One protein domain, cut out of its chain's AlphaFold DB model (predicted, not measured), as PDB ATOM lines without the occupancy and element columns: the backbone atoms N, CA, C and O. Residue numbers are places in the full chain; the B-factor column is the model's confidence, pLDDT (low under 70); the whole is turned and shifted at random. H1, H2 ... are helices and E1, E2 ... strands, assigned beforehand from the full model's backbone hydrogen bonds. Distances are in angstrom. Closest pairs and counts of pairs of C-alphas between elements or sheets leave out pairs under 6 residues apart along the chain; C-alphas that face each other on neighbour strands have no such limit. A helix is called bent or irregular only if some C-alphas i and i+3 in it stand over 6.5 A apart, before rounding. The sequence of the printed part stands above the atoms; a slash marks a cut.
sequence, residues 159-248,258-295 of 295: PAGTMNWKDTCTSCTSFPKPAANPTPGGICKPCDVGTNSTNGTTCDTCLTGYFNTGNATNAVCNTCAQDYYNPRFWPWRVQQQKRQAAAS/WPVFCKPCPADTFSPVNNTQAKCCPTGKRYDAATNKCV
ATOM      1  N   PRO A 159     -16.953  74.280 -98.843       94.19
ATOM      2  CA  PRO A 159     -16.768  74.196 -97.400       94.19
ATOM      3  C   PRO A 159     -16.798  75.590 -96.758       94.19
ATOM      4  O   PRO A 159     -16.534  76.602 -97.419       94.19
ATOM      5  N   ALA A 160     -17.087  75.643 -95.455       93.75
ATOM      6  CA  ALA A 160     -16.912  76.867 -94.679       93.75
ATOM      7  C   ALA A 160     -15.498  77.423 -94.910       93.75
ATOM      8  O   ALA A 160     -14.544  76.664 -95.074       93.75
ATOM      9  N   GLY A 161     -15.362  78.744 -94.960       92.69
ATOM     10  CA  GLY A 161     -14.102  79.375 -95.355       92.69
ATOM     11  C   GLY A 161     -14.037  79.797 -96.817       92.69
ATOM     12  O   GLY A 161     -13.182  80.599 -97.186       92.69
ATOM     13  N   THR A 162     -14.939  79.278 -97.653       93.62
ATOM     14  CA  THR A 162     -14.911  79.483 -99.102       93.62
ATOM     15  C   THR A 162     -16.295  79.826 -99.651       93.62
ATOM     16  O   THR A 162     -17.310  79.600 -98.992       93.62
ATOM     17  N   MET A 163     -16.347  80.369-100.864       92.00
ATOM     18  CA  MET A 163     -17.582  80.573-101.623       92.00
ATOM     19  C   MET A 163     -17.453  80.000-103.031       92.00
ATOM     20  O   MET A 163     -16.356  79.955-103.586       92.00
ATOM     21  N   ASN A 164     -18.572  79.592-103.628       90.44
ATOM     22  CA  ASN A 164     -18.586  79.220-105.040       90.44
ATOM     23  C   ASN A 164     -18.449  80.490-105.893       90.44
ATOM     24  O   ASN A 164     -19.305  81.375-105.857       90.44
ATOM     25  N   TRP A 165     -17.368  80.567-106.662       87.56
ATOM     26  CA  TRP A 165     -17.152  81.575-107.685       87.56
ATOM     27  C   TRP A 165     -16.871  80.859-109.002       87.56
ATOM     28  O   TRP A 165     -15.823  80.241-109.147       87.56
ATOM     29  N   LYS A 166     -17.795  80.926-109.968       84.81
ATOM     30  CA  LYS A 166     -17.669  80.230-111.267       84.81
ATOM     31  C   LYS A 166     -17.375  78.723-111.131       84.81
ATOM     32  O   LYS A 166     -16.502  78.199-111.815       84.81
ATOM     33  N   ASP A 167     -18.095  78.037-110.246       85.06
ATOM     34  CA  ASP A 167     -17.952  76.599-109.962       85.06
ATOM     35  C   ASP A 167     -16.636  76.178-109.301       85.06
ATOM     36  O   ASP A 167     -16.357  74.983-109.184       85.06
ATOM     37  N   THR A 168     -15.844  77.132-108.814       87.62
ATOM     38  CA  THR A 168     -14.665  76.869-107.989       87.62
ATOM     39  C   THR A 168     -14.822  77.472-106.603       87.62
ATOM     40  O   THR A 168     -15.252  78.615-106.428       87.62
ATOM     41  N   CYS A 169     -14.462  76.689-105.585       91.00
ATOM     42  CA  CYS A 169     -14.454  77.168-104.210       91.00
ATOM     43  C   CYS A 169     -13.273  78.117-104.013       91.00
ATOM     44  O   CYS A 169     -12.117  77.706-103.998       91.00
ATOM     45  N   THR A 170     -13.587  79.401-103.890       93.12
ATOM     46  CA  THR A 170     -12.618  80.478-103.692       93.12
ATOM     47  C   THR A 170     -12.576  80.848-102.216       93.12
ATOM     48  O   THR A 170     -13.624  80.981-101.583       93.12
ATOM     49  N   SER A 171     -11.372  81.005-101.662       93.00
ATOM     50  CA  SER A 171     -11.181  81.345-100.249       93.00
ATOM     51  C   SER A 171     -11.743  82.725 -99.911       93.00
ATOM     52  O   SER A 171     -11.509  83.695-100.629       93.00
ATOM     53  N   CYS A 172     -12.409  82.852 -98.763       90.88
ATOM     54  CA  CYS A 172     -12.803  84.160 -98.244       90.88
ATOM     55  C   CYS A 172     -11.593  85.022 -97.839       90.88
ATOM     56  O   CYS A 172     -11.724  86.239 -97.734       90.88
ATOM     57  N   THR A 173     -10.409  84.422 -97.673       87.38
ATOM     58  CA  THR A 173      -9.163  85.141 -97.357       87.38
ATOM     59  C   THR A 173      -8.474  85.758 -98.575       87.38
ATOM     60  O   THR A 173      -7.596  86.595 -98.399       87.38
ATOM     61  N   SER A 174      -8.851  85.386 -99.808       83.94
ATOM     62  CA  SER A 174      -8.278  85.984-101.027       83.94
ATOM     63  C   SER A 174      -8.959  87.290-101.449       83.94
ATOM     64  O   SER A 174      -8.566  87.895-102.445       83.94
ATOM     65  N   PHE A 175     -10.000  87.721-100.732       78.81
ATOM     66  CA  PHE A 175     -10.664  88.991-101.003       78.81
ATOM     67  C   PHE A 175      -9.863  90.162-100.417       78.81
ATOM     68  O   PHE A 175      -9.280  90.023 -99.346       78.81
ATOM     69  N   PRO A 176      -9.888  91.348-101.061       78.81
ATOM     70  CA  PRO A 176      -9.228  92.534-100.519       78.81
ATOM     71  C   PRO A 176      -9.782  92.929 -99.144       78.81
ATOM     72  O   PRO A 176      -9.066  93.402 -98.273       78.81
ATOM     73  N   LYS A 177     -11.087  92.747 -98.932       79.38
ATOM     74  CA  LYS A 177     -11.726  93.024 -97.644       79.38
ATOM     75  C   LYS A 177     -11.791  91.742 -96.815       79.38
ATOM     76  O   LYS A 177     -12.023  90.678 -97.390       79.38
ATOM     77  N   PRO A 178     -11.648  91.842 -95.481       83.19
ATOM     78  CA  PRO A 178     -11.668  90.677 -94.617       83.19
ATOM     79  C   PRO A 178     -13.074  90.099 -94.692       83.19
ATOM     80  O   PRO A 178     -14.056  90.825 -94.515       83.19
ATOM     81  N   ALA A 179     -13.187  88.815 -95.001       89.44
ATOM     82  CA  ALA A 179     -14.477  88.178 -95.171       89.44
ATOM     83  C   ALA A 179     -14.482  86.790 -94.549       89.44
ATOM     84  O   ALA A 179     -13.457  86.107 -94.477       89.44
ATOM     85  N   ALA A 180     -15.664  86.375 -94.115       92.50
ATOM     86  CA  ALA A 180     -15.880  85.045 -93.593       92.50
ATOM     87  C   ALA A 180     -17.143  84.408 -94.162       92.50
ATOM     88  O   ALA A 180     -18.137  85.082 -94.447       92.50
ATOM     89  N   ASN A 181     -17.105  83.089 -94.293       94.44
ATOM     90  CA  ASN A 181     -18.270  82.265 -94.544       94.44
ATOM     91  C   ASN A 181     -18.296  81.095 -93.543       94.44
ATOM     92  O   ASN A 181     -17.588  80.106 -93.754       94.44
ATOM     93  N   PRO A 182     -19.107  81.176 -92.472       92.38
ATOM     94  CA  PRO A 182     -19.181  80.119 -91.465       92.38
ATOM     95  C   PRO A 182     -19.997  78.907 -91.930       92.38
ATOM     96  O   PRO A 182     -19.904  77.840 -91.328       92.38
ATOM     97  N   THR A 183     -20.811  79.049 -92.980       92.62
ATOM     98  CA  THR A 183     -21.757  78.016 -93.417       92.62
ATOM     99  C   THR A 183     -21.306  77.407 -94.748       92.62
ATOM    100  O   THR A 183     -21.095  78.147 -95.713       92.62
ATOM    101  N   PRO A 184     -21.206  76.069 -94.866       91.38
ATOM    102  CA  PRO A 184     -20.995  75.425 -96.159       91.38
ATOM    103  C   PRO A 184     -22.044  75.868 -97.192       91.38
ATOM    104  O   PRO A 184     -23.231  75.947 -96.882       91.38
ATOM    105  N   GLY A 185     -21.611  76.198 -98.409       87.19
ATOM    106  CA  GLY A 185     -22.473  76.712 -99.483       87.19
ATOM    107  C   GLY A 185     -22.893  78.181 -99.338       87.19
ATOM    108  O   GLY A 185     -23.590  78.702-100.205       87.19
ATOM    109  N   GLY A 186     -22.473  78.862 -98.269       89.38
ATOM    110  CA  GLY A 186     -22.693  80.295 -98.086       89.38
ATOM    111  C   GLY A 186     -21.844  81.182 -99.008       89.38
ATOM    112  O   GLY A 186     -21.072  80.724 -99.851       89.38
ATOM    113  N   ILE A 187     -21.992  82.493 -98.821       90.50
ATOM    114  CA  ILE A 187     -21.193  83.524 -99.493       90.50
ATOM    115  C   ILE A 187     -20.243  84.175 -98.490       90.50
ATOM    116  O   ILE A 187     -20.592  84.323 -97.317       90.50
ATOM    117  N   CYS A 188     -19.066  84.602 -98.951       92.25
ATOM    118  CA  CYS A 188     -18.145  85.369 -98.119       92.25
ATOM    119  C   CYS A 188     -18.783  86.716 -97.770       92.25
ATOM    120  O   CYS A 188     -19.044  87.544 -98.645       92.25
ATOM    121  N   LYS A 189     -19.051  86.929 -96.482       90.44
ATOM    122  CA  LYS A 189     -19.563  88.197 -95.968       90.44
ATOM    123  C   LYS A 189     -18.406  89.012 -95.400       90.44
ATOM    124  O   LYS A 189     -17.598  88.441 -94.668       90.44
ATOM    125  N   PRO A 190     -18.321  90.319 -95.704       87.00
ATOM    126  CA  PRO A 190     -17.330  91.185 -95.088       87.00
ATOM    127  C   PRO A 190     -17.449  91.146 -93.566       87.00
ATOM    128  O   PRO A 190     -18.557  91.162 -93.025       87.00
ATOM    129  N   CYS A 191     -16.309  91.113 -92.892       83.69
ATOM    130  CA  CYS A 191     -16.248  91.225 -91.450       83.69
ATOM    131  C   CYS A 191     -16.673  92.625 -91.007       83.69
ATOM    132  O   CYS A 191     -16.305  93.634 -91.616       83.69
ATOM    133  N   ASP A 192     -17.453  92.678 -89.930       79.56
ATOM    134  CA  ASP A 192     -17.804  93.939 -89.297       79.56
ATOM    135  C   ASP A 192     -16.547  94.633 -88.750       79.56
ATOM    136  O   ASP A 192     -15.518  94.023 -88.446       79.56
ATOM    137  N   VAL A 193     -16.654  95.947 -88.591       74.38
ATOM    138  CA  VAL A 193     -15.609  96.783 -87.998       74.38
ATOM    139  C   VAL A 193     -15.164  96.220 -86.641       74.38
ATOM    140  O   VAL A 193     -15.988  95.811 -85.826       74.38
ATOM    141  N   GLY A 194     -13.852  96.205 -86.394       73.94
ATOM    142  CA  GLY A 194     -13.250  95.633 -85.186       73.94
ATOM    143  C   GLY A 194     -13.079  94.111 -85.210       73.94
ATOM    144  O   GLY A 194     -12.584  93.553 -84.230       73.94
ATOM    145  N   THR A 195     -13.445  93.443 -86.306       79.75
ATOM    146  CA  THR A 195     -13.219  92.005 -86.504       79.75
ATOM    147  C   THR A 195     -12.341  91.741 -87.728       79.75
ATOM    148  O   THR A 195     -12.219  92.585 -88.615       79.75
ATOM    149  N   ASN A 196     -11.680  90.589 -87.766       85.38
ATOM    150  CA  ASN A 196     -10.882  90.127 -88.895       85.38
ATOM    151  C   ASN A 196     -11.047  88.610 -89.062       85.38
ATOM    152  O   ASN A 196     -11.307  87.902 -88.098       85.38
ATOM    153  N   SER A 197     -10.867  88.113 -90.278       89.06
ATOM    154  CA  SER A 197     -10.933  86.695 -90.618       89.06
ATOM    155  C   SER A 197      -9.598  86.268 -91.213       89.06
ATOM    156  O   SER A 197      -9.216  86.721 -92.290       89.06
ATOM    157  N   THR A 198      -8.868  85.410 -90.501       84.19
ATOM    158  CA  THR A 198      -7.579  84.858 -90.961       84.19
ATOM    159  C   THR A 198      -7.728  83.481 -91.600       84.19
ATOM    160  O   THR A 198      -6.902  83.094 -92.422       84.19
ATOM    161  N   ASN A 199      -8.788  82.749 -91.249       87.38
ATOM    162  CA  ASN A 199      -9.090  81.404 -91.744       87.38
ATOM    163  C   ASN A 199     -10.249  81.380 -92.761       87.38
ATOM    164  O   ASN A 199     -10.554  80.328 -93.316       87.38
ATOM    165  N   GLY A 200     -10.918  82.516 -92.993       89.06
ATOM    166  CA  GLY A 200     -12.066  82.621 -93.889       89.06
ATOM    167  C   GLY A 200     -13.386  82.112 -93.300       89.06
ATOM    168  O   GLY A 200     -14.421  82.288 -93.939       89.06
ATOM    169  N   THR A 201     -13.403  81.452 -92.139       92.81
ATOM    170  CA  THR A 201     -14.609  80.808 -91.585       92.81
ATOM    171  C   THR A 201     -15.324  81.700 -90.580       92.81
ATOM    172  O   THR A 201     -16.553  81.761 -90.591       92.81
ATOM    173  N   THR A 202     -14.581  82.433 -89.751       90.62
ATOM    174  CA  THR A 202     -15.128  83.314 -88.714       90.62
ATOM    175  C   THR A 202     -14.492  84.695 -88.763       90.62
ATOM    176  O   THR A 202     -13.334  84.862 -89.131       90.62
ATOM    177  N   CYS A 203     -15.275  85.710 -88.396       88.06
ATOM    178  CA  CYS A 203     -14.762  87.049 -88.140       88.06
ATOM    179  C   CYS A 203     -14.493  87.172 -86.642       88.06
ATOM    180  O   CYS A 203     -15.416  87.362 -85.848       88.06
ATOM    181  N   ASP A 204     -13.229  87.056 -86.266       86.25
ATOM    182  CA  ASP A 204     -12.798  87.120 -84.882       86.25
ATOM    183  C   ASP A 204     -12.552  88.574 -84.483       86.25
ATOM    184  O   ASP A 204     -12.012  89.376 -85.249       86.25
ATOM    185  N   THR A 205     -12.945  88.945 -83.266       80.38
ATOM    186  CA  THR A 205     -12.662  90.284 -82.733       80.38
ATOM    187  C   THR A 205     -11.161  90.518 -82.672       80.38
ATOM    188  O   THR A 205     -10.435  89.675 -82.136       80.38
ATOM    189  N   CYS A 206     -10.707  91.682 -83.135       77.56
ATOM    190  CA  CYS A 206      -9.324  92.086 -82.951       77.56
ATOM    191  C   CYS A 206      -8.947  92.028 -81.468       77.56
ATOM    192  O   CYS A 206      -9.732  92.396 -80.586       77.56
ATOM    193  N   LEU A 207      -7.740  91.527 -81.201       74.25
ATOM    194  CA  LEU A 207      -7.206  91.479 -79.849       74.25
ATOM    195  C   LEU A 207      -7.106  92.891 -79.265       74.25
ATOM    196  O   LEU A 207      -7.006  93.885 -79.984       74.25
ATOM    197  N   THR A 208      -7.121  92.967 -77.938       65.62
ATOM    198  CA  THR A 208      -6.966  94.224 -77.207       65.62
ATOM    199  C   THR A 208      -5.706  94.960 -77.666       65.62
ATOM    200  O   THR A 208      -4.656  94.341 -77.817       65.62
ATOM    201  N   GLY A 209      -5.807  96.271 -77.890       67.25
ATOM    202  CA  GLY A 209      -4.705  97.064 -78.453       67.25
ATOM    203  C   GLY A 209      -4.585  97.010 -79.983       67.25
ATOM    204  O   GLY A 209      -3.717  97.684 -80.529       67.25
ATOM    205  N   TYR A 210      -5.467  96.279 -80.674       75.50
ATOM    206  CA  TYR A 210      -5.558  96.260 -82.134       75.50
ATOM    207  C   TYR A 210      -6.959  96.642 -82.632       75.50
ATOM    208  O   TYR A 210      -7.953  96.402 -81.949       75.50
ATOM    209  N   PHE A 211      -7.067  97.195 -83.839       74.56
ATOM    210  CA  PHE A 211      -8.323  97.605 -84.464       74.56
ATOM    211  C   PHE A 211      -8.370  97.247 -85.955       74.56
ATOM    212  O   PHE A 211      -7.345  97.105 -86.611       74.56
ATOM    213  N   ASN A 212      -9.575  97.140 -86.512       76.12
ATOM    214  CA  ASN A 212      -9.789  96.991 -87.948       76.12
ATOM    215  C   ASN A 212     -10.942  97.900 -88.374       76.12
ATOM    216  O   ASN A 212     -12.000  97.874 -87.749       76.12
ATOM    217  N   THR A 213     -10.755  98.691 -89.428       69.38
ATOM    218  CA  THR A 213     -11.784  99.604 -89.949       69.38
ATOM    219  C   THR A 213     -12.818  98.898 -90.829       69.38
ATOM    220  O   THR A 213     -13.805  99.518 -91.211       69.38
ATOM    221  N   GLY A 214     -12.606  97.623 -91.184       64.62
ATOM    222  CA  GLY A 214     -13.498  96.830 -92.043       64.62
ATOM    223  C   GLY A 214     -13.536  97.272 -93.515       64.62
ATOM    224  O   GLY A 214     -14.154  96.605 -94.341       64.62
ATOM    225  N   ASN A 215     -12.868  98.380 -93.869       63.09
ATOM    226  CA  ASN A 215     -12.867  98.947 -95.221       63.09
ATOM    227  C   ASN A 215     -11.496  98.892 -95.921       63.09
ATOM    228  O   ASN A 215     -11.406  99.198 -97.108       63.09
ATOM    229  N   ALA A 216     -10.435  98.492 -95.217       60.53
ATOM    230  CA  ALA A 216      -9.105  98.377 -95.806       60.53
ATOM    231  C   ALA A 216      -9.011  97.159 -96.746       60.53
ATOM    232  O   ALA A 216      -9.540  96.091 -96.451       60.53
ATOM    233  N   THR A 217      -8.286  97.306 -97.855       58.22
ATOM    234  CA  THR A 217      -7.956  96.244 -98.830       58.22
ATOM    235  C   THR A 217      -6.939  95.217 -98.312       58.22
ATOM    236  O   THR A 217      -6.495  94.354 -99.062       58.22
ATOM    237  N   ASN A 218      -6.558  95.327 -97.038       58.91
ATOM    238  CA  ASN A 218      -5.596  94.468 -96.360       58.91
ATOM    239  C   ASN A 218      -5.908  94.454 -94.859       58.91
ATOM    240  O   ASN A 218      -5.063  94.757 -94.022       58.91
ATOM    241  N   ALA A 219      -7.182  94.250 -94.537       60.88
ATOM    242  CA  ALA A 219      -7.769  94.499 -93.228       60.88
ATOM    243  C   ALA A 219      -7.331  93.492 -92.156       60.88
ATOM    244  O   ALA A 219      -8.126  92.738 -91.603       60.88
ATOM    245  N   VAL A 220      -6.043  93.515 -91.858       73.56
ATOM    246  CA  VAL A 220      -5.430  92.941 -90.680       73.56
ATOM    247  C   VAL A 220      -5.783  93.837 -89.495       73.56
ATOM    248  O   VAL A 220      -6.020  95.039 -89.637       73.56
ATOM    249  N   CYS A 221      -5.847  93.248 -88.305       77.12
ATOM    250  CA  CYS A 221      -5.936  94.028 -87.083       77.12
ATOM    251  C   CYS A 221      -4.656  94.872 -86.944       77.12
ATOM    252  O   CYS A 221      -3.575  94.330 -86.722       77.12
ATOM    253  N   ASN A 222      -4.788  96.186 -87.096       76.81
ATOM    254  CA  ASN A 222      -3.719  97.171 -86.963       76.81
ATOM    255  C   ASN A 222      -3.524  97.543 -85.497       76.81
ATOM    256  O   ASN A 222      -4.473  97.516 -84.719       76.81
ATOM    257  N   THR A 223      -2.309  97.898 -85.105       75.06
ATOM    258  CA  THR A 223      -1.984  98.263 -83.722       75.06
ATOM    259  C   THR A 223      -2.538  99.644 -83.393       75.06
ATOM    260  O   THR A 223      -2.545 100.516 -84.247       75.06
ATOM    261  N   CYS A 224      -3.014  99.866 -82.168       71.19
ATOM    262  CA  CYS A 224      -3.329 101.210 -81.685       71.19
ATOM    263  C   CYS A 224      -2.049 102.024 -81.446       71.19
ATOM    264  O   CYS A 224      -0.963 101.470 -81.255       71.19
ATOM    265  N   ALA A 225      -2.182 103.354 -81.473       68.25
ATOM    266  CA  ALA A 225      -1.028 104.250 -81.425       68.25
ATOM    267  C   ALA A 225      -0.545 104.310 -79.988       68.25
ATOM    268  O   ALA A 225      -1.276 103.928 -79.071       68.25
ATOM    269  N   GLN A 226       0.670 104.811 -79.780       64.19
ATOM    270  CA  GLN A 226       1.133 105.075 -78.426       64.19
ATOM    271  C   GLN A 226       0.095 105.932 -77.680       64.19
ATOM    272  O   GLN A 226      -0.423 106.898 -78.242       64.19
ATOM    273  N   ASP A 227      -0.242 105.522 -76.454       63.69
ATOM    274  CA  ASP A 227      -1.221 106.167 -75.561       63.69
ATOM    275  C   ASP A 227      -2.691 106.035 -75.973       63.69
ATOM    276  O   ASP A 227      -3.588 106.574 -75.318       63.69
ATOM    277  N   TYR A 228      -2.952 105.193 -76.972       70.44
ATOM    278  CA  TYR A 228      -4.283 104.732 -77.327       70.44
ATOM    279  C   TYR A 228      -4.427 103.217 -77.107       70.44
ATOM    280  O   TYR A 228      -3.499 102.439 -77.330       70.44
ATOM    281  N   TYR A 229      -5.612 102.766 -76.689       67.38
ATOM    282  CA  TYR A 229      -5.917 101.345 -76.489       67.38
ATOM    283  C   TYR A 229      -7.328 100.985 -76.979       67.38
ATOM    284  O   TYR A 229      -8.255 101.791 -76.895       67.38
ATOM    285  N   ASN A 230      -7.511  99.758 -77.475       69.69
ATOM    286  CA  ASN A 230      -8.830  99.212 -77.809       69.69
ATOM    287  C   ASN A 230      -9.246  98.175 -76.746       69.69
ATOM    288  O   ASN A 230      -8.672  97.085 -76.755       69.69
ATOM    289  N   PRO A 231     -10.189  98.469 -75.826       61.81
ATOM    290  CA  PRO A 231     -10.701  97.490 -74.866       61.81
ATOM    291  C   PRO A 231     -11.610  96.460 -75.553       61.81
ATOM    292  O   PRO A 231     -12.536  96.827 -76.268       61.81
ATOM    293  N   ARG A 232     -11.399  95.167 -75.268       56.72
ATOM    294  CA  ARG A 232     -11.987  93.980 -75.938       56.72
ATOM    295  C   ARG A 232     -13.532  93.818 -75.881       56.72
ATOM    296  O   ARG A 232     -14.029  92.717 -76.065       56.72
ATOM    297  N   PHE A 233     -14.316  94.869 -75.635       52.34
ATOM    298  CA  PHE A 233     -15.771  94.795 -75.415       52.34
ATOM    299  C   PHE A 233     -16.554  95.923 -76.105       52.34
ATOM    300  O   PHE A 233     -17.018  96.845 -75.436       52.34
ATOM    301  N   TRP A 234     -16.731  95.878 -77.432       55.66
ATOM    302  CA  TRP A 234     -17.543  96.880 -78.151       55.66
ATOM    303  C   TRP A 234     -18.634  96.338 -79.114       55.66
ATOM    304  O   TRP A 234     -18.762  96.866 -80.210       55.66
ATOM    305  N   PRO A 235     -19.527  95.387 -78.748       49.81
ATOM    306  CA  PRO A 235     -20.698  95.098 -79.596       49.81
ATOM    307  C   PRO A 235     -21.692  96.278 -79.695       49.81
ATOM    308  O   PRO A 235     -22.176  96.616 -80.771       49.81
ATOM    309  N   TRP A 236     -21.982  96.956 -78.578       41.88
ATOM    310  CA  TRP A 236     -23.099  97.915 -78.489       41.88
ATOM    311  C   TRP A 236     -22.810  99.313 -79.051       41.88
ATOM    312  O   TRP A 236     -23.716 100.013 -79.505       41.88
ATOM    313  N   ARG A 237     -21.547  99.741 -79.058       49.78
ATOM    314  CA  ARG A 237     -21.167 101.076 -79.540       49.78
ATOM    315  C   ARG A 237     -20.742 101.118 -81.002       49.78
ATOM    316  O   ARG A 237     -20.787 102.202 -81.571       49.78
ATOM    317  N   VAL A 238     -20.466  99.981 -81.646       53.16
ATOM    318  CA  VAL A 238     -20.286  99.925 -83.110       53.16
ATOM    319  C   VAL A 238     -21.543 100.438 -83.824       53.16
ATOM    320  O   VAL A 238     -21.438 101.186 -84.790       53.16
ATOM    321  N   GLN A 239     -22.746 100.162 -83.303       50.75
ATOM    322  CA  GLN A 239     -23.990 100.752 -83.827       50.75
ATOM    323  C   GLN A 239     -24.141 102.252 -83.520       50.75
ATOM    324  O   GLN A 239     -24.772 102.988 -84.280       50.75
ATOM    325  N   GLN A 240     -23.599 102.733 -82.399       51.97
ATOM    326  CA  GLN A 240     -23.611 104.159 -82.051       51.97
ATOM    327  C   GLN A 240     -22.609 104.946 -82.918       51.97
ATOM    328  O   GLN A 240     -22.898 106.063 -83.332       51.97
ATOM    329  N   GLN A 241     -21.489 104.322 -83.285       52.69
ATOM    330  CA  GLN A 241     -20.455 104.877 -84.157       52.69
ATOM    331  C   GLN A 241     -20.810 104.774 -85.646       52.69
ATOM    332  O   GLN A 241     -20.552 105.725 -86.372       52.69
ATOM    333  N   LYS A 242     -21.501 103.708 -86.099       50.88
ATOM    334  CA  LYS A 242     -22.152 103.666 -87.429       50.88
ATOM    335  C   LYS A 242     -23.123 104.848 -87.591       50.88
ATOM    336  O   LYS A 242     -23.146 105.476 -88.641       50.88
ATOM    337  N   ARG A 243     -23.862 105.205 -86.526       49.12
ATOM    338  CA  ARG A 243     -24.732 106.397 -86.487       49.12
ATOM    339  C   ARG A 243     -23.956 107.717 -86.492       49.12
ATOM    340  O   ARG A 243     -24.373 108.632 -87.187       49.12
ATOM    341  N   GLN A 244     -22.839 107.819 -85.771       48.34
ATOM    342  CA  GLN A 244     -22.004 109.028 -85.777       48.34
ATOM    343  C   GLN A 244     -21.284 109.237 -87.118       48.34
ATOM    344  O   GLN A 244     -21.322 110.346 -87.625       48.34
ATOM    345  N   ALA A 245     -20.728 108.186 -87.733       47.84
ATOM    346  CA  ALA A 245     -20.096 108.243 -89.054       47.84
ATOM    347  C   ALA A 245     -21.099 108.549 -90.184       47.84
ATOM    348  O   ALA A 245     -20.771 109.280 -91.116       47.84
ATOM    349  N   ALA A 246     -22.333 108.034 -90.080       46.00
ATOM    350  CA  ALA A 246     -23.431 108.392 -90.980       46.00
ATOM    351  C   ALA A 246     -23.920 109.837 -90.769       46.00
ATOM    352  O   ALA A 246     -24.352 110.478 -91.720       46.00
ATOM    353  N   ALA A 247     -23.833 110.366 -89.542       43.03
ATOM    354  CA  ALA A 247     -24.220 111.739 -89.223       43.03
ATOM    355  C   ALA A 247     -23.188 112.790 -89.667       43.03
ATOM    356  O   ALA A 247     -23.533 113.962 -89.782       43.03
ATOM    357  N   SER A 248     -21.933 112.402 -89.914       44.91
ATOM    358  CA  SER A 248     -20.842 113.344 -90.181       44.91
ATOM    359  C   SER A 248     -20.425 113.476 -91.654       44.91
ATOM    360  O   SER A 248     -19.399 114.098 -91.907       44.91
ATOM    361  N   TRP A 258      -8.418 106.309 -86.417       47.34
ATOM    362  CA  TRP A 258      -7.706 105.903 -85.192       47.34
ATOM    363  C   TRP A 258      -8.375 106.388 -83.885       47.34
ATOM    364  O   TRP A 258      -8.500 105.565 -82.976       47.34
ATOM    365  N   PRO A 259      -8.895 107.635 -83.781       48.75
ATOM    366  CA  PRO A 259      -9.551 108.123 -82.559       48.75
ATOM    367  C   PRO A 259     -10.903 107.459 -82.264       48.75
ATOM    368  O   PRO A 259     -11.432 107.577 -81.161       48.75
ATOM    369  N   VAL A 260     -11.507 106.807 -83.263       55.12
ATOM    370  CA  VAL A 260     -12.842 106.199 -83.153       55.12
ATOM    371  C   VAL A 260     -12.750 104.775 -82.605       55.12
ATOM    372  O   VAL A 260     -13.640 104.341 -81.872       55.12
ATOM    373  N   PHE A 261     -11.668 104.057 -82.919       60.84
ATOM    374  CA  PHE A 261     -11.494 102.649 -82.545       60.84
ATOM    375  C   PHE A 261     -10.516 102.428 -81.398       60.84
ATOM    376  O   PHE A 261     -10.683 101.484 -80.626       60.84
ATOM    377  N   CYS A 262      -9.528 103.304 -81.256       65.31
ATOM    378  CA  CYS A 262      -8.629 103.305 -80.120       65.31
ATOM    379  C   CYS A 262      -8.972 104.508 -79.236       65.31
ATOM    380  O   CYS A 262      -9.151 105.622 -79.723       65.31
ATOM    381  N   LYS A 263      -9.092 104.285 -77.929       66.75
ATOM    382  CA  LYS A 263      -9.365 105.340 -76.951       66.75
ATOM    383  C   LYS A 263      -8.073 105.874 -76.352       66.75
ATOM    384  O   LYS A 263      -7.192 105.053 -76.100       66.75
ATOM    385  N   PRO A 264      -7.984 107.180 -76.046       66.38
ATOM    386  CA  PRO A 264      -6.891 107.688 -75.230       66.38
ATOM    387  C   PRO A 264      -6.908 107.011 -73.857       66.38
ATOM    388  O   PRO A 264      -7.972 106.658 -73.329       66.38
ATOM    389  N   CYS A 265      -5.725 106.802 -73.294       65.62
ATOM    390  CA  CYS A 265      -5.577 106.272 -71.947       65.62
ATOM    391  C   CYS A 265      -6.231 107.214 -70.906       65.62
ATOM    392  O   CYS A 265      -6.206 108.434 -71.083       65.62
ATOM    393  N   PRO A 266      -6.845 106.680 -69.830       66.81
ATOM    394  CA  PRO A 266      -7.268 107.477 -68.677       66.81
ATOM    395  C   PRO A 266      -6.131 108.339 -68.102       66.81
ATOM    396  O   PRO A 266      -4.957 107.997 -68.254       66.81
ATOM    397  N   ALA A 267      -6.471 109.419 -67.391       61.94
ATOM    398  CA  ALA A 267      -5.482 110.242 -66.690       61.94
ATOM    399  C   ALA A 267      -4.568 109.377 -65.794       61.94
ATOM    400  O   ALA A 267      -5.030 108.409 -65.190       61.94
ATOM    401  N   ASP A 268      -3.277 109.717 -65.754       65.31
ATOM    402  CA  ASP A 268      -2.213 108.988 -65.040       65.31
ATOM    403  C   ASP A 268      -1.918 107.563 -65.548       65.31
ATOM    404  O   ASP A 268      -1.252 106.773 -64.871       65.31
ATOM    405  N   THR A 269      -2.360 107.229 -66.766       67.38
ATOM    406  CA  THR A 269      -2.043 105.957 -67.426       67.38
ATOM    407  C   THR A 269      -1.452 106.163 -68.825       67.38
ATOM    408  O   THR A 269      -1.742 107.153 -69.486       67.38
ATOM    409  N   PHE A 270      -0.619 105.227 -69.281       69.44
ATOM    410  CA  PHE A 270       0.011 105.224 -70.604       69.44
ATOM    411  C   PHE A 270      -0.109 103.843 -71.263       69.44
ATOM    412  O   PHE A 270      -0.240 102.820 -70.580       69.44
ATOM    413  N   SER A 271      -0.038 103.784 -72.593       64.44
ATOM    414  CA  SER A 271      -0.064 102.517 -73.341       64.44
ATOM    415  C   SER A 271       1.126 102.443 -74.304       64.44
ATOM    416  O   SER A 271       1.123 103.147 -75.316       64.44
ATOM    417  N   PRO A 272       2.162 101.622 -74.026       63.16
ATOM    418  CA  PRO A 272       3.213 101.344 -74.995       63.16
ATOM    419  C   PRO A 272       2.643 100.685 -76.257       63.16
ATOM    420  O   PRO A 272       1.577 100.069 -76.228       63.16
ATOM    421  N   VAL A 273       3.370 100.795 -77.370       55.78
ATOM    422  CA  VAL A 273       2.979 100.201 -78.659       55.78
ATOM    423  C   VAL A 273       2.698  98.701 -78.470       55.78
ATOM    424  O   VAL A 273       3.492  97.999 -77.845       55.78
ATOM    425  N   ASN A 274       1.565  98.220 -78.992       55.41
ATOM    426  CA  ASN A 274       1.065  96.838 -78.854       55.41
ATOM    427  C   ASN A 274       0.596  96.433 -77.444       55.41
ATOM    428  O   ASN A 274       0.418  95.242 -77.182       55.41
ATOM    429  N   ASN A 275       0.396  97.376 -76.519       54.59
ATOM    430  CA  ASN A 275      -0.058  97.022 -75.180       54.59
ATOM    431  C   ASN A 275      -1.574  96.785 -75.120       54.59
ATOM    432  O   ASN A 275      -2.391  97.492 -75.710       54.59
ATOM    433  N   THR A 276      -1.942  95.762 -74.360       53.50
ATOM    434  CA  THR A 276      -3.306  95.259 -74.206       53.50
ATOM    435  C   THR A 276      -4.077  95.978 -73.099       53.50
ATOM    436  O   THR A 276      -5.265  95.723 -72.925       53.50
ATOM    437  N   GLN A 277      -3.438  96.864 -72.331       57.44
ATOM    438  CA  GLN A 277      -4.052  97.613 -71.232       57.44
ATOM    439  C   GLN A 277      -3.376  98.976 -71.064       57.44
ATOM    440  O   GLN A 277      -2.161  99.086 -71.227       57.44
ATOM    441  N   ALA A 278      -4.139  99.994 -70.666       62.22
ATOM    442  CA  ALA A 278      -3.551 101.213 -70.124       62.22
ATOM    443  C   ALA A 278      -2.840 100.861 -68.805       62.22
ATOM    444  O   ALA A 278      -3.440 100.260 -67.912       62.22
ATOM    445  N   LYS A 279      -1.546 101.169 -68.702       65.81
ATOM    446  CA  LYS A 279      -0.737 100.951 -67.497       65.81
ATOM    447  C   LYS A 279      -0.666 102.246 -66.703       65.81
ATOM    448  O   LYS A 279      -0.454 103.295 -67.296       65.81
ATOM    449  N   CYS A 280      -0.786 102.181 -65.381       65.44
ATOM    450  CA  CYS A 280      -0.518 103.339 -64.527       65.44
ATOM    451  C   CYS A 280       0.925 103.826 -64.711       65.44
ATOM    452  O   CYS A 280       1.837 103.017 -64.916       65.44
ATOM    453  N   CYS A 281       1.135 105.139 -64.617       65.44
ATOM    454  CA  CYS A 281       2.483 105.683 -64.563       65.44
ATOM    455  C   CYS A 281       3.242 105.136 -63.335       65.44
ATOM    456  O   CYS A 281       2.630 104.910 -62.285       65.44
ATOM    457  N   PRO A 282       4.564 104.893 -63.447       70.06
ATOM    458  CA  PRO A 282       5.388 104.470 -62.316       70.06
ATOM    459  C   PRO A 282       5.259 105.429 -61.126       70.06
ATOM    460  O   PRO A 282       5.048 106.627 -61.317       70.06
ATOM    461  N   THR A 283       5.424 104.919 -59.904       56.59
ATOM    462  CA  THR A 283       5.300 105.705 -58.669       56.59
ATOM    463  C   THR A 283       6.133 106.988 -58.734       56.59
ATOM    464  O   THR A 283       7.336 106.939 -58.981       56.59
ATOM    465  N   GLY A 284       5.487 108.135 -58.510       63.75
ATOM    466  CA  GLY A 284       6.127 109.454 -58.559       63.75
ATOM    467  C   GLY A 284       6.122 110.133 -59.932       63.75
ATOM    468  O   GLY A 284       6.568 111.272 -60.019       63.75
ATOM    469  N   LYS A 285       5.594 109.482 -60.975       69.06
ATOM    470  CA  LYS A 285       5.398 110.078 -62.302       69.06
ATOM    471  C   LYS A 285       3.923 110.318 -62.588       69.06
ATOM    472  O   LYS A 285       3.074 109.538 -62.157       69.06
ATOM    473  N   ARG A 286       3.617 111.378 -63.334       63.47
ATOM    474  CA  ARG A 286       2.262 111.662 -63.830       63.47
ATOM    475  C   ARG A 286       2.239 111.579 -65.340       63.47
ATOM    476  O   ARG A 286       3.254 111.787 -65.999       63.47
ATOM    477  N   TYR A 287       1.078 111.253 -65.889       65.56
ATOM    478  CA  TYR A 287       0.908 111.330 -67.331       65.56
ATOM    479  C   TYR A 287       0.910 112.803 -67.746       65.56
ATOM    480  O   TYR A 287       0.082 113.584 -67.276       65.56
ATOM    481  N   ASP A 288       1.842 113.179 -68.615       67.25
ATOM    482  CA  ASP A 288       1.872 114.497 -69.232       67.25
ATOM    483  C   ASP A 288       1.260 114.426 -70.628       67.25
ATOM    484  O   ASP A 288       1.815 113.833 -71.555       67.25
ATOM    485  N   ALA A 289       0.101 115.069 -70.763       54.31
ATOM    486  CA  ALA A 289      -0.641 115.154 -72.011       54.31
ATOM    487  C   ALA A 289       0.091 115.962 -73.101       54.31
ATOM    488  O   ALA A 289      -0.188 115.762 -74.280       54.31
ATOM    489  N   ALA A 290       1.019 116.859 -72.741       61.53
ATOM    490  CA  ALA A 290       1.780 117.666 -73.694       61.53
ATOM    491  C   ALA A 290       2.940 116.884 -74.326       61.53
ATOM    492  O   ALA A 290       3.245 117.073 -75.504       61.53
ATOM    493  N   THR A 291       3.578 115.992 -73.565       64.88
ATOM    494  CA  THR A 291       4.709 115.175 -74.045       64.88
ATOM    495  C   THR A 291       4.338 113.725 -74.349       64.88
ATOM    496  O   THR A 291       5.155 112.994 -74.916       64.88
ATOM    497  N   ASN A 292       3.108 113.326 -74.015       55.41
ATOM    498  CA  ASN A 292       2.551 111.988 -74.193       55.41
ATOM    499  C   ASN A 292       3.432 110.893 -73.553       55.41
ATOM    500  O   ASN A 292       3.751 109.869 -74.160       55.41
ATOM    501  N   LYS A 293       3.917 111.169 -72.336       67.19
ATOM    502  CA  LYS A 293       4.824 110.312 -71.556       67.19
ATOM    503  C   LYS A 293       4.507 110.422 -70.067       67.19
ATOM    504  O   LYS A 293       3.940 111.409 -69.609       67.19
ATOM    505  N   CYS A 294       4.927 109.422 -69.293       71.75
ATOM    506  CA  CYS A 294       4.992 109.561 -67.841       71.75
ATOM    507  C   CYS A 294       6.220 110.405 -67.469       71.75
ATOM    508  O   CYS A 294       7.361 109.953 -67.645       71.75
ATOM    509  N   VAL A 295       5.991 111.609 -66.952       74.94
ATOM    510  CA  VAL A 295       7.033 112.538 -66.483       74.94
ATOM    511  C   VAL A 295       7.158 112.507 -64.974       74.94
ATOM    512  O   VAL A 295       6.122 112.443 -64.276       74.94
TER     513      VAL A 295
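This is residues 159 to 248 and 258 to 295 of the 295 residues of an uncharacterized protein of Tetradesmus obliquus (UniProt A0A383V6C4). With little regular structure, this is a long rod of looped chain: the small hairpin E1 and E2 lies at one end, residues 262 to 295 run to the other, and H1 points off to one side between. The 128 printed residues, 25 in named elements of mixed class, hold antiparallel E1 and E2, then H1 and H2. The whole is loose, radius of gyration of the C-alphas 18.2 A, spanning 65 by 31 by 22 A.

E1, residues 162 to 165, and E2, residues 168 to 171, form an antiparallel hairpin; N 163 and O 170 are within hydrogen-bond range at 2.9 A. H1, residues 235 to 247, and H2, residues 258 to 261, are close but not clearly touching, closest C-alphas Gln 241 and Val 260, 7.8 A. Both are apart from E1. H1 has 7 of 9 O i to N i+4 pairs within range; H2 is too short for any.

E1, 9.1 A long, begins at C-alpha 162 (-14.911, 79.483, -99.102); E2 is 9.6 A. H1, 19.5 A, is neither bent nor irregular, but only just: C-alphas 236 and 239 are 6.1 A apart. H2, 5.7 A, ends at C-alpha 261 (-11.494, 102.649, -82.545).

Residues 249 to 257 are cut out, C-alphas 248 and 258 being 15.9 A apart. E2 to H1 is a long link. Model pLDDT is under 70 in 67 residues.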